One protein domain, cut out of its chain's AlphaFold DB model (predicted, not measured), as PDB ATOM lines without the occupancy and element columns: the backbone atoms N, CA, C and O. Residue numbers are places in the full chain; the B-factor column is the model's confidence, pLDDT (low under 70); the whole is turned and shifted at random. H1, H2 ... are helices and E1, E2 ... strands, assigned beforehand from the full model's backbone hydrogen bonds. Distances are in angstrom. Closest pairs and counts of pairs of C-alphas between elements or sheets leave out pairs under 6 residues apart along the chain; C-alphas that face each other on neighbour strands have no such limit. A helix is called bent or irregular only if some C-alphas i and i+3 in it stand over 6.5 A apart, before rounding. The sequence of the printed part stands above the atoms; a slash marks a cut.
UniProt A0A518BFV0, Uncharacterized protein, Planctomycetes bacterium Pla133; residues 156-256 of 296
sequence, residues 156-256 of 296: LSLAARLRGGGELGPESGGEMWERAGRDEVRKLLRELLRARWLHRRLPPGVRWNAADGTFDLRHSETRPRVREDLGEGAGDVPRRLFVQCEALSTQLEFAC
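AT A GLANCE: This is residues 156 to 256 of the 296 residues of an uncharacterized protein of Planctomycetes bacterium Pla133 (UniProt A0A518BFV0). A strongly twisted wall of five strands has one long helix, H3, packed slantwise over one face, and its other face is bare of named helices. The short H1 packs on residues 190 to 194 of H3, off the sheet, and the short H2 lies near the other part of H3, around Val 185. The 101 printed residues hold H1, H2, H3, then E1 to E5, a mixed class in two layers. The strands form a meander, each the antiparallel neighbour of the one before, in the order E1 E2 E3 E4 E5. The whole is compact and rounded, with a radius of gyration of the C-alphas of 12.8 A and spans of 33 by 32 by 26 A.

HOW THE PARTS SIT: H1, residues 156 to 163, touches H3, residues 182 to 199, at a steep tilt of 66 degrees, opposite ways; their closest C-alphas, of Leu 162 and Arg 190, are 5.5 A apart. H2, residues 174 to 179, is close to H3 but not clearly touching, with the closest C-alphas, of Trp 177 and Val 185, 8.0 A apart. H3 is on the sheet of E1, residues 206 to 209, E2, 214 to 217, E3, 225 to 229, E4, 240 to 244, and E5, 252 to 255, at a height over the sheet of 7.6 A. On the local plane it stands at 43 degrees to E3. The hairpins have N 207 and O 216 at 3.0 A, N 215 and O 226 at 2.8 A, N 227 and O 242 at 2.9 A, and N 241 and O 254 at 2.8 A, within hydrogen-bond range. Every O i to N i+4 pair is within range in H1 and H2, and 13 of 14 in H3.

IN THESE COORDINATES: H1 begins at C-alpha 156 (180.637, 216.000, 302.556). H3 is 23.9 A long and only just irregular: C-alphas 196 and 199 are 6.6 A apart. E3 is 13.4 A and E4 13.3 A long; E5 ends at C-alpha 255 (194.147, 217.315, 298.601).

THE WHOLE: The printed part has no cut and no long link. The C-alphas farthest apart, of Glu 221 and Gly 233, are 35.9 A apart. Residues 164 to 175, 199 to 200 and 231 to 237 have pLDDT under 70.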
ATOM      1  N   LEU A 156     181.519 216.431 303.646       75.12
ATOM      2  CA  LEU A 156     180.637 216.000 302.556       75.12
ATOM      3  C   LEU A 156     181.422 215.719 301.272       75.12
ATOM      4  O   LEU A 156     181.239 214.663 300.661       75.12
ATOM      5  N   SER A 157     182.363 216.596 300.922       75.81
ATOM      6  CA  SER A 157     183.282 216.396 299.799       75.81
ATOM      7  C   SER A 157     184.148 215.149 299.990       75.81
ATOM      8  O   SER A 157     184.325 214.356 299.061       75.81
ATOM      9  N   LEU A 158     184.646 214.913 301.209       76.50
ATOM     10  CA  LEU A 158     185.409 213.705 301.535       76.50
ATOM     11  C   LEU A 158     184.549 212.429 301.468       76.50
ATOM     12  O   LEU A 158     184.972 211.434 300.875       76.50
ATOM     13  N   ALA A 159     183.321 212.453 301.989       77.56
ATOM     14  CA  ALA A 159     182.381 211.336 301.910       77.56
ATOM     15  C   ALA A 159     181.990 211.016 300.456       77.56
ATOM     16  O   ALA A 159     181.947 209.845 300.072       77.56
ATOM     17  N   ALA A 160     181.775 212.030 299.612       76.25
ATOM     18  CA  ALA A 160     181.497 211.850 298.186       76.25
ATOM     19  C   ALA A 160     182.659 211.156 297.450       76.25
ATOM     20  O   ALA A 160     182.434 210.222 296.670       76.25
ATOM     21  N   ARG A 161     183.905 211.543 297.756       75.38
ATOM     22  CA  ARG A 161     185.120 210.887 297.239       75.38
ATOM     23  C   ARG A 161     185.197 209.421 297.680       75.38
ATOM     24  O   ARG A 161     185.461 208.545 296.860       75.38
ATOM     25  N   LEU A 162     184.885 209.128 298.945       75.25
ATOM     26  CA  LEU A 162     184.869 207.761 299.488       75.25
ATOM     27  C   LEU A 162     183.777 206.859 298.883       75.25
ATOM     28  O   LEU A 162     183.961 205.639 298.819       75.25
ATOM     29  N   ARG A 163     182.656 207.433 298.427       73.62
ATOM     30  CA  ARG A 163     181.575 206.712 297.724       73.62
ATOM     31  C   ARG A 163     181.867 206.458 296.240       73.62
ATOM     32  O   ARG A 163     181.171 205.658 295.628       73.62
ATOM     33  N   GLY A 164     182.891 207.096 295.670       64.25
ATOM     34  CA  GLY A 164     183.252 206.971 294.252       64.25
ATOM     35  C   GLY A 164     182.436 207.852 293.298       64.25
ATOM     36  O   GLY A 164     182.584 207.705 292.091       64.25
ATOM     37  N   GLY A 165     181.593 208.749 293.827       52.06
ATOM     38  CA  GLY A 165     180.741 209.648 293.034       52.06
ATOM     39  C   GLY A 165     181.239 211.093 292.943       52.06
ATOM     40  O   GLY A 165     180.672 211.875 292.193       52.06
ATOM     41  N   GLY A 166     182.270 211.470 293.704       54.69
ATOM     42  CA  GLY A 166     182.874 212.797 293.595       54.69
ATOM     43  C   GLY A 166     183.795 212.894 292.380       54.69
ATOM     44  O   GLY A 166     184.617 212.000 292.158       54.69
ATOM     45  N   GLU A 167     183.701 213.990 291.629       51.38
ATOM     46  CA  GLU A 167     184.756 214.362 290.691       51.38
ATOM     47  C   GLU A 167     186.077 214.471 291.464       51.38
ATOM     48  O   GLU A 167     186.190 215.169 292.478       51.38
ATOM     49  N   LEU A 168     187.088 213.725 291.012       54.50
ATOM     50  CA  LEU A 168     188.470 214.050 291.340       54.50
ATOM     51  C   LEU A 168     188.694 215.419 290.696       54.50
ATOM     52  O   LEU A 168     188.580 215.504 289.478       54.50
ATOM     53  N   GLY A 169     188.856 216.459 291.518       47.69
ATOM     54  CA  GLY A 169     188.633 217.858 291.140       47.69
ATOM     55  C   GLY A 169     189.152 218.263 289.746       47.69
ATOM     56  O   GLY A 169     190.203 217.781 289.309       47.69
ATOM     57  N   PRO A 170     188.434 219.156 289.049       46.12
ATOM     58  CA  PRO A 170     188.659 219.452 287.646       46.12
ATOM     59  C   PRO A 170     189.666 220.588 287.469       46.12
ATOM     60  O   PRO A 170     189.292 221.653 287.009       46.12
ATOM     61  N   GLU A 171     190.947 220.390 287.773       49.41
ATOM     62  CA  GLU A 171     191.968 221.332 287.296       49.41
ATOM     63  C   GLU A 171     193.121 220.561 286.639       49.41
ATOM     64  O   GLU A 171     194.043 220.070 287.279       49.41
ATOM     65  N   SER A 172     193.037 220.452 285.306       45.22
ATOM     66  CA  SER A 172     194.154 220.148 284.390       45.22
ATOM     67  C   SER A 172     194.625 218.694 284.242       45.22
ATOM     68  O   SER A 172     195.754 218.481 283.811       45.22
ATOM     69  N   GLY A 173     193.809 217.678 284.554       54.59
ATOM     70  CA  GLY A 173     194.300 216.288 284.599       54.59
ATOM     71  C   GLY A 173     193.561 215.226 283.788       54.59
ATOM     72  O   GLY A 173     193.973 214.078 283.867       54.59
ATOM     73  N   GLY A 174     192.479 215.528 283.061       65.56
ATOM     74  CA  GLY A 174     191.568 214.505 282.501       65.56
ATOM     75  C   GLY A 174     192.266 213.364 281.744       65.56
ATOM     76  O   GLY A 174     192.062 212.193 282.083       65.56
ATOM     77  N   GLU A 175     193.151 213.717 280.808       69.31
ATOM     78  CA  GLU A 175     193.989 212.764 280.067       69.31
ATOM     79  C   GLU A 175     195.071 212.113 280.937       69.31
ATOM     80  O   GLU A 175     195.355 210.929 280.779       69.31
ATOM     81  N   MET A 176     195.675 212.850 281.877       71.19
ATOM     82  CA  MET A 176     196.664 212.282 282.802       71.19
ATOM     83  C   MET A 176     196.029 211.213 283.702       71.19
ATOM     84  O   MET A 176     196.604 210.146 283.886       71.19
ATOM     85  N   TRP A 177     194.811 211.438 284.196       74.56
ATOM     86  CA  TRP A 177     194.063 210.445 284.969       74.56
ATOM     87  C   TRP A 177     193.713 209.210 284.138       74.56
ATOM     88  O   TRP A 177     193.743 208.105 284.672       74.56
ATOM     89  N   GLU A 178     193.382 209.366 282.854       76.81
ATOM     90  CA  GLU A 178     193.128 208.224 281.961       76.81
ATOM     91  C   GLU A 178     194.395 207.413 281.713       76.81
ATOM     92  O   GLU A 178     194.383 206.201 281.916       76.81
ATOM     93  N   ARG A 179     195.511 208.081 281.393       71.62
ATOM     94  CA  ARG A 179     196.822 207.435 281.210       71.62
ATOM     95  C   ARG A 179     197.299 206.711 282.470       71.62
ATOM     96  O   ARG A 179     197.950 205.680 282.370       71.62
ATOM     97  N   ALA A 180     196.942 207.210 283.651       71.56
ATOM     98  CA  ALA A 180     197.274 206.596 284.934       71.56
ATOM     99  C   ALA A 180     196.448 205.337 285.277       71.56
ATOM    100  O   ALA A 180     196.716 204.687 286.287       71.56
ATOM    101  N   GLY A 181     195.427 204.988 284.486       79.31
ATOM    102  CA  GLY A 181     194.455 203.958 284.861       79.31
ATOM    103  C   GLY A 181     193.467 204.490 285.895       79.31
ATOM    104  O   GLY A 181     193.450 204.049 287.045       79.31
ATOM    105  N   ARG A 182     192.647 205.465 285.481       81.69
ATOM    106  CA  ARG A 182     191.690 206.232 286.304       81.69
ATOM    107  C   ARG A 182     190.982 205.398 287.374       81.69
ATOM    108  O   ARG A 182     190.890 205.834 288.522       81.69
ATOM    109  N   ASP A 183     190.487 204.220 287.015       83.88
ATOM    110  CA  ASP A 183     189.718 203.366 287.922       83.88
ATOM    111  C   ASP A 183     190.587 202.693 288.988       83.88
ATOM    112  O   ASP A 183     190.201 202.639 290.159       83.88
ATOM    113  N   GLU A 184     191.788 202.244 288.623       85.44
ATOM    114  CA  GLU A 184     192.756 201.672 289.563       85.44
ATOM    115  C   GLU A 184     193.279 202.740 290.529       85.44
ATOM    116  O   GLU A 184     193.343 202.506 291.738       85.44
ATOM    117  N   VAL A 185     193.547 203.950 290.034       84.06
ATOM    118  CA  VAL A 185     193.951 205.079 290.880       84.06
ATOM    119  C   VAL A 185     192.831 205.477 291.843       84.06
ATOM    120  O   VAL A 185     193.070 205.627 293.043       84.06
ATOM    121  N   ARG A 186     191.587 205.602 291.355       81.88
ATOM    122  CA  ARG A 186     190.411 205.873 292.201       81.88
ATOM    123  C   ARG A 186     190.245 204.811 293.278       81.88
ATOM    124  O   ARG A 186     189.987 205.146 294.434       81.88
ATOM    125  N   LYS A 187     190.413 203.539 292.912       85.19
ATOM    126  CA  LYS A 187     190.360 202.416 293.849       85.19
ATOM    127  C   LYS A 187     191.440 202.553 294.920       85.19
ATOM    128  O   LYS A 187     191.100 202.517 296.097       85.19
ATOM    129  N   LEU A 188     192.699 202.769 294.538       86.88
ATOM    130  CA  LEU A 188     193.813 202.921 295.477       86.88
ATOM    131  C   LEU A 188     193.602 204.096 296.441       86.88
ATOM    132  O   LEU A 188     193.666 203.907 297.655       86.88
ATOM    133  N   LEU A 189     193.276 205.283 295.922       84.12
ATOM    134  CA  LEU A 189     193.004 206.469 296.741       84.12
ATOM    135  C   LEU A 189     191.851 206.229 297.719       84.12
ATOM    136  O   LEU A 189     191.952 206.579 298.894       84.12
ATOM    137  N   ARG A 190     190.767 205.589 297.267       83.88
ATOM    138  CA  ARG A 190     189.627 205.258 298.128       83.88
ATOM    139  C   ARG A 190     190.020 204.294 299.241       83.88
ATOM    140  O   ARG A 190     189.665 204.536 300.391       83.88
ATOM    141  N   GLU A 191     190.723 203.212 298.919       85.31
ATOM    142  CA  GLU A 191     191.145 202.222 299.911       85.31
ATOM    143  C   GLU A 191     192.109 202.830 300.945       85.31
ATOM    144  O   GLU A 191     191.977 202.551 302.137       85.31
ATOM    145  N   LEU A 192     193.009 203.726 300.527       83.88
ATOM    146  CA  LEU A 192     193.909 204.448 301.433       83.88
ATOM    147  C   LEU A 192     193.174 205.437 302.331       83.88
ATOM    148  O   LEU A 192     193.373 205.433 303.547       83.88
ATOM    149  N   LEU A 193     192.265 206.236 301.767       80.06
ATOM    150  CA  LEU A 193     191.430 207.132 302.561       80.06
ATOM    151  C   LEU A 193     190.578 206.332 303.558       80.06
ATOM    152  O   LEU A 193     190.524 206.695 304.727       80.06
ATOM    153  N   ARG A 194     189.981 205.199 303.165       80.44
ATOM    154  CA  ARG A 194     189.254 204.316 304.101       80.44
ATOM    155  C   ARG A 194     190.161 203.745 305.189       80.44
ATOM    156  O   ARG A 194     189.758 203.709 306.350       80.44
ATOM    157  N   ALA A 195     191.375 203.319 304.845       79.00
ATOM    158  CA  ALA A 195     192.343 202.823 305.817       79.00
ATOM    159  C   ALA A 195     192.689 203.896 306.860       79.00
ATOM    160  O   ALA A 195     192.658 203.617 308.057       79.00
ATOM    161  N   ARG A 196     192.954 205.133 306.430       78.25
ATOM    162  CA  ARG A 196     193.336 206.247 307.315       78.25
ATOM    163  C   ARG A 196     192.173 206.789 308.141       78.25
ATOM    164  O   ARG A 196     192.323 207.044 309.341       78.25
ATOM    165  N   TRP A 197     191.012 206.938 307.513       75.75
ATOM    166  CA  TRP A 197     189.855 207.574 308.131       75.75
ATOM    167  C   TRP A 197     188.992 206.600 308.919       75.75
ATOM    168  O   TRP A 197     188.552 206.942 310.006       75.75
ATOM    169  N   LEU A 198     188.777 205.380 308.437       70.94
ATOM    170  CA  LEU A 198     187.761 204.500 309.018       70.94
ATOM    171  C   LEU A 198     188.367 203.300 309.743       70.94
ATOM    172  O   LEU A 198     188.001 203.018 310.879       70.94
ATOM    173  N   HIS A 199     189.307 202.589 309.117       67.06
ATOM    174  CA  HIS A 199     189.639 201.230 309.566       67.06
ATOM    175  C   HIS A 199     190.985 201.074 310.279       67.06
ATOM    176  O   HIS A 199     191.218 200.027 310.877       67.06
ATOM    177  N   ARG A 200     191.884 202.065 310.204       69.94
ATOM    178  CA  ARG A 200     193.279 202.001 310.699       69.94
ATOM    179  C   ARG A 200     194.079 200.779 310.209       69.94
ATOM    180  O   ARG A 200     195.110 200.443 310.781       69.94
ATOM    181  N   ARG A 201     193.620 200.109 309.152       77.38
ATOM    182  CA  ARG A 201     194.255 198.928 308.558       77.38
ATOM    183  C   ARG A 201     194.197 199.016 307.045       77.38
ATOM    184  O   ARG A 201     193.197 199.478 306.495       77.38
ATOM    185  N   LEU A 202     195.251 198.543 306.389       79.62
ATOM    186  CA  LEU A 202     195.296 198.466 304.934       79.62
ATOM    187  C   LEU A 202     194.415 197.309 304.436       79.62
ATOM    188  O   LEU A 202     194.502 196.202 304.973       79.62
ATOM    189  N   PRO A 203     193.571 197.536 303.419       83.19
ATOM    190  CA  PRO A 203     192.820 196.471 302.768       83.19
ATOM    191  C   PRO A 203     193.750 195.444 302.101       83.19
ATOM    192  O   PRO A 203     194.816 195.824 301.621       83.19
ATOM    193  N   PRO A 204     193.347 194.164 301.974       82.94
ATOM    194  CA  PRO A 204     194.200 193.109 301.409       82.94
ATOM    195  C   PRO A 204     194.742 193.412 300.005       82.94
ATOM    196  O   PRO A 204     195.848 192.998 299.668       82.94
ATOM    197  N   GLY A 205     193.977 194.147 299.190       85.81
ATOM    198  CA  GLY A 205     194.359 194.533 297.829       85.81
ATOM    199  C   GLY A 205     195.395 195.659 297.739       85.81
ATOM    200  O   GLY A 205     195.914 195.895 296.649       85.81
ATOM    201  N   VAL A 206     195.705 196.323 298.856       89.12
ATOM    202  CA  VAL A 206     196.705 197.393 298.959       89.12
ATOM    203  C   VAL A 206     197.948 196.844 299.661       89.12
ATOM    204  O   VAL A 206     197.839 196.074 300.620       89.12
ATOM    205  N   ARG A 207     199.143 197.224 299.207       91.25
ATOM    206  CA  ARG A 207     200.396 196.960 299.933       91.25
ATOM    207  C   ARG A 207     201.122 198.268 300.244       91.25
ATOM    208  O   ARG A 207     200.945 199.267 299.556       91.25
ATOM    209  N   TRP A 208     201.920 198.230 301.306       91.56
ATOM    210  CA  TRP A 208     202.858 199.283 301.679       91.56
ATOM    211  C   TRP A 208     204.268 198.860 301.271       91.56
ATOM    212  O   TRP A 208     204.700 197.756 301.612       91.56
ATOM    213  N   ASN A 209     204.974 199.731 300.560       88.62
ATOM    214  CA  ASN A 209     206.375 199.573 300.223       88.62
ATOM    215  C   ASN A 209     207.224 200.450 301.147       88.62
ATOM    216  O   ASN A 209     207.286 201.670 301.013       88.62
ATOM    217  N   ALA A 210     207.903 199.809 302.097       85.81
ATOM    218  CA  ALA A 210     208.723 200.510 303.076       85.81
ATOM    219  C   ALA A 210     209.983 201.158 302.473       85.81
ATOM    220  O   ALA A 210     210.534 202.063 303.089       85.81
ATOM    221  N   ALA A 211     210.444 200.707 301.300       86.62
ATOM    222  CA  ALA A 211     211.682 201.202 300.699       86.62
ATOM    223  C   ALA A 211     211.541 202.620 300.124       86.62
ATOM    224  O   ALA A 211     212.472 203.414 300.222       86.62
ATOM    225  N   ASP A 212     210.389 202.933 299.528       85.81
ATOM    226  CA  ASP A 212     210.109 204.231 298.898       85.81
ATOM    227  C   ASP A 212     208.979 205.007 299.589       85.81
ATOM    228  O   ASP A 212     208.649 206.125 299.194       85.81
ATOM    229  N   GLY A 213     208.401 204.434 300.641       86.19
ATOM    230  CA  GLY A 213     207.337 205.069 301.390       86.19
ATOM    231  C   GLY A 213     206.046 205.222 300.580       86.19
ATOM    232  O   GLY A 213     205.349 206.231 300.730       86.19
ATOM    233  N   THR A 214     205.734 204.258 299.706       91.12
ATOM    234  CA  THR A 214     204.548 204.308 298.837       91.12
ATOM    235  C   THR A 214     203.553 203.176 299.079       91.12
ATOM    236  O   THR A 214     203.891 202.082 299.526       91.12
ATOM    237  N   PHE A 215     202.291 203.440 298.752       91.88
ATOM    238  CA  PHE A 215     201.222 202.451 298.702       91.88
ATOM    239  C   PHE A 215     200.830 202.157 297.262       91.88
ATOM    240  O   PHE A 215     200.715 203.083 296.466       91.88
ATOM    241  N   ASP A 216     200.532 200.908 296.937       91.81
ATOM    242  CA  ASP A 216     200.056 200.527 295.607       91.81
ATOM    243  C   ASP A 216     199.072 199.342 295.666       91.81
ATOM    244  O   ASP A 216     198.753 198.798 296.733       91.81
ATOM    245  N   LEU A 217     198.539 198.967 294.501       88.81
ATOM    246  CA  LEU A 217     197.649 197.820 294.340       88.81
ATOM    247  C   LEU A 217     198.442 196.564 293.957       88.81
ATOM    248  O   LEU A 217     199.246 196.584 293.030       88.81
ATOM    249  N   ARG A 218     198.150 195.431 294.610       85.25
ATOM    250  CA  ARG A 218     198.889 194.163 294.406       85.25
ATOM    251  C   ARG A 218     198.811 193.583 292.988       85.25
ATOM    252  O   ARG A 218     199.725 192.872 292.586       85.25
ATOM    253  N   HIS A 219     197.722 193.843 292.269       82.81
ATOM    254  CA  HIS A 219     197.420 193.235 290.964       82.81
ATOM    255  C   HIS A 219     197.045 194.282 289.913       82.81
ATOM    256  O   HIS A 219     196.182 194.032 289.083       82.81
ATOM    257  N   SER A 220     197.628 195.474 290.007       81.94
ATOM    258  CA  SER A 220     197.357 196.544 289.053       81.94
ATOM    259  C   SER A 220     198.273 196.451 287.836       81.94
ATOM    260  O   SER A 220     199.478 196.212 287.968       81.94
ATOM    261  N   GLU A 221     197.690 196.683 286.662       79.44
ATOM    262  CA  GLU A 221     198.412 196.753 285.391       79.44
ATOM    263  C   GLU A 221     199.124 198.101 285.225       79.44
ATOM    264  O   GLU A 221     200.256 198.134 284.747       79.44
ATOM    265  N   THR A 222     198.518 199.207 285.684       78.19
ATOM    266  CA  THR A 222     199.103 200.558 285.550       78.19
ATOM    267  C   THR A 222     200.063 200.936 286.680       78.19
ATOM    268  O   THR A 222     200.729 201.974 286.617       78.19
ATOM    269  N   ARG A 223     200.161 200.077 287.705       85.69
ATOM    270  CA  ARG A 223     201.054 200.188 288.869       85.69
ATOM    271  C   ARG A 223     201.020 201.577 289.528       85.69
ATOM    272  O   ARG A 223     202.079 202.189 289.708       85.69
ATOM    273  N   PRO A 224     199.836 202.087 289.914       87.88
ATOM    274  CA  PRO A 224     199.729 203.359 290.587       87.88
ATOM    275  C   PRO A 224     200.318 203.245 291.988       87.88
ATOM    276  O   PRO A 224     200.023 202.308 292.732       87.88
ATOM    277  N   ARG A 225     201.135 204.228 292.343       90.62
ATOM    278  CA  ARG A 225     201.773 204.389 293.644       90.62
ATOM    279  C   ARG A 225     201.312 205.693 294.266       90.62
ATOM    280  O   ARG A 225     201.221 206.711 293.586       90.62
ATOM    281  N   VAL A 226     201.040 205.676 295.560       90.19
ATOM    282  CA  VAL A 226     200.615 206.849 296.322       90.19
ATOM    283  C   VAL A 226     201.589 207.088 297.459       90.19
ATOM    284  O   VAL A 226     201.854 206.188 298.251       90.19
ATOM    285  N   ARG A 227     202.087 208.318 297.559       89.88
ATOM    286  CA  ARG A 227     202.827 208.821 298.718       89.88
ATOM    287  C   ARG A 227     201.924 209.735 299.533       89.88
ATOM    288  O   ARG A 227     201.178 210.536 298.972       89.88
ATOM    289  N   GLU A 228     202.005 209.628 300.848       87.44
ATOM    290  CA  GLU A 228     201.286 210.503 301.771       87.44
ATOM    291  C   GLU A 228     202.168 211.682 302.196       87.44
ATOM    292  O   GLU A 228     203.369 211.524 302.421       87.44
ATOM    293  N   ASP A 229     201.562 212.857 302.329       84.06
ATOM    294  CA  ASP A 229     202.134 213.993 303.042       84.06
ATOM    295  C   ASP A 229     201.217 214.354 304.210       84.06
ATOM    296  O   ASP A 229     200.064 214.769 304.037       84.06
ATOM    297  N   LEU A 230     201.741 214.132 305.413       73.38
ATOM    298  CA  LEU A 230     201.051 214.403 306.668       73.38
ATOM    299  C   LEU A 230     201.053 215.909 306.991       73.38
ATOM    300  O   LEU A 230     200.121 216.399 307.625       73.38
ATOM    301  N   GLY A 231     202.012 216.680 306.471       67.06
ATOM    302  CA  GLY A 231     202.267 218.061 306.883       67.06
ATOM    303  C   GLY A 231     202.898 218.167 308.278       67.06
ATOM    304  O   GLY A 231     202.830 217.246 309.093       67.06
ATOM    305  N   GLU A 232     203.521 219.308 308.574       54.69
ATOM    306  CA  GLU A 232     204.112 219.564 309.893       54.69
ATOM    307  C   GLU A 232     203.025 219.694 310.977       54.69
ATOM    308  O   GLU A 232     202.030 220.404 310.808       54.69
ATOM    309  N   GLY A 233     203.214 218.989 312.098       53.09
ATOM    310  CA  GLY A 233     202.352 219.076 313.285       53.09
ATOM    311  C   GLY A 233     201.005 218.343 313.203       53.09
ATOM    312  O   GLY A 233     200.216 218.435 314.141       53.09
ATOM    313  N   ALA A 234     200.712 217.616 312.122       46.97
ATOM    314  CA  ALA A 234     199.485 216.830 312.010       46.97
ATOM    315  C   ALA A 234     199.693 215.394 312.523       46.97
ATOM    316  O   ALA A 234     200.731 214.785 312.277       46.97
ATOM    317  N   GLY A 235     198.696 214.852 313.231       56.97
ATOM    318  CA  GLY A 235     198.647 213.440 313.634       56.97
ATOM    319  C   GLY A 235     198.551 212.467 312.446       56.97
ATOM    320  O   GLY A 235     198.890 212.813 311.322       56.97
ATOM    321  N   ASP A 236     198.047 211.249 312.682       63.94
ATOM    322  CA  ASP A 236     197.988 210.093 311.750       63.94
ATOM    323  C   ASP A 236     197.248 210.289 310.392       63.94
ATOM    324  O   ASP A 236     196.871 209.307 309.737       63.94
ATOM    325  N   VAL A 237     196.982 211.524 309.964       68.56
ATOM    326  CA  VAL A 237     196.105 211.888 308.853       68.56
ATOM    327  C   VAL A 237     196.859 212.679 307.775       68.56
ATOM    328  O   VAL A 237     197.369 213.760 308.067       68.56
ATOM    329  N   PRO A 238     196.865 212.214 306.510       71.25
ATOM    330  CA  PRO A 238     197.462 212.960 305.410       71.25
ATOM    331  C   PRO A 238     196.662 214.220 305.068       71.25
ATOM    332  O   PRO A 238     195.432 214.191 305.012       71.25
ATOM    333  N   ARG A 239     197.370 215.320 304.788       73.12
ATOM    334  CA  ARG A 239     196.796 216.541 304.196       73.12
ATOM    335  C   ARG A 239     196.746 216.451 302.676       73.12
ATOM    336  O   ARG A 239     195.818 216.981 302.058       73.12
ATOM    337  N   ARG A 240     197.745 215.791 302.083       81.19
ATOM    338  CA  ARG A 240     197.875 215.583 300.639       81.19
ATOM    339  C   ARG A 240     198.273 214.136 300.348       81.19
ATOM    340  O   ARG A 240     199.035 213.519 301.090       81.19
ATOM    341  N   LEU A 241     197.743 213.599 299.258       85.06
ATOM    342  CA  LEU A 241     198.154 212.341 298.648       85.06
ATOM    343  C   LEU A 241     198.765 212.663 297.295       85.06
ATOM    344  O   LEU A 241     198.222 213.471 296.546       85.06
ATOM    345  N   PHE A 242     199.864 212.010 296.961       87.31
ATOM    346  CA  PHE A 242     200.523 212.218 295.690       87.31
ATOM    347  C   PHE A 242     200.611 210.912 294.905       87.31
ATOM    348  O   PHE A 242     201.245 209.961 295.361       87.31
ATOM    349  N   VAL A 243     200.006 210.874 293.720       86.62
ATOM    350  CA  VAL A 243     199.930 209.693 292.850       86.62
ATOM    351  C   VAL A 243     201.023 209.736 291.785       86.62
ATOM    352  O   VAL A 243     201.183 210.736 291.088       86.62
ATOM    353  N   GLN A 244     201.743 208.634 291.616       87.25
ATOM    354  CA  GLN A 244     202.692 208.395 290.528       87.25
ATOM    355  C   GLN A 244     202.369 207.060 289.856       87.25
ATOM    356  O   GLN A 244     201.979 206.114 290.530       87.25
ATOM    357  N   CYS A 245     202.533 206.971 288.540       84.25
ATOM    358  CA  CYS A 245     202.348 205.736 287.768       84.25
ATOM    359  C   CYS A 245     203.421 205.678 286.675       84.25
ATOM    360  O   CYS A 245     203.943 206.721 286.292       84.25
ATOM    361  N   GLU A 246     203.709 204.496 286.122       83.12
ATOM    362  CA  GLU A 246     204.708 204.354 285.041       83.12
ATOM    363  C   GLU A 246     204.337 205.171 283.785       83.12
ATOM    364  O   GLU A 246     205.208 205.696 283.099       83.12
ATOM    365  N   ALA A 247     203.038 205.339 283.519       80.00
ATOM    366  CA  ALA A 247     202.512 206.104 282.387       80.00
ATOM    367  C   ALA A 247     202.542 207.638 282.573       80.00
ATOM    368  O   ALA A 247     202.123 208.376 281.676       80.00
ATOM    369  N   LEU A 248     202.989 208.134 283.732       76.50
ATOM    370  CA  LEU A 248     203.008 209.556 284.063       76.50
ATOM    371  C   LEU A 248     204.442 210.076 284.186       76.50
ATOM    372  O   LEU A 248     205.244 209.545 284.947       76.50
ATOM    373  N   SER A 249     204.738 211.177 283.495       74.31
ATOM    374  CA  SER A 249     205.987 211.930 283.674       74.31
ATOM    375  C   SER A 249     205.935 212.907 284.854       74.31
ATOM    376  O   SER A 249     206.971 213.411 285.283       74.31
ATOM    377  N   THR A 250     204.740 213.183 285.381       79.88
ATOM    378  CA  THR A 250     204.487 214.119 286.479       79.88
ATOM    379  C   THR A 250     203.677 213.455 287.590       79.88
ATOM    380  O   THR A 250     202.858 212.567 287.357       79.88
ATOM    381  N   GLN A 251     203.912 213.884 288.829       83.94
ATOM    382  CA  GLN A 251     203.144 213.428 289.984       83.94
ATOM    383  C   GLN A 251     201.809 214.178 290.052       83.94
ATOM    384  O   GLN A 251     201.779 215.399 289.918       83.94
ATOM    385  N   LEU A 252     200.714 213.453 290.284       81.06
ATOM    386  CA  LEU A 252     199.393 214.045 290.494       81.06
ATOM    387  C   LEU A 252     199.188 214.311 291.984       81.06
ATOM    388  O   LEU A 252     199.410 213.427 292.810       81.06
ATOM    389  N   GLU A 253     198.745 215.512 292.335       82.19
ATOM    390  CA  GLU A 253     198.439 215.887 293.714       82.19
ATOM    391  C   GLU A 253     196.944 215.742 294.009       82.19
ATOM    392  O   GLU A 253     196.083 216.066 293.191       82.19
ATOM    393  N   PHE A 254     196.631 215.264 295.209       76.62
ATOM    394  CA  PHE A 254     195.278 215.098 295.705       76.62
ATOM    395  C   PHE A 254     195.162 215.647 297.129       76.62
ATOM    396  O   PHE A 254     195.689 215.079 298.084       76.62
ATOM    397  N   ALA A 255     194.425 216.744 297.289       74.38
ATOM    398  CA  ALA A 255     194.147 217.315 298.601       74.38
ATOM    399  C   ALA A 255     193.124 216.459 299.374       74.38
ATOM    400  O   ALA A 255     191.976 216.289 298.947       74.38
ATOM    401  N   CYS A 256     193.518 215.963 300.548       71.56
ATOM    402  CA  CYS A 256     192.684 215.157 301.448       71.56
ATOM    403  C   CYS A 256     192.403 215.846 302.798       71.56
ATOM    404  O   CYS A 256     192.005 215.186 303.757       71.56
TER     405      CYS A 256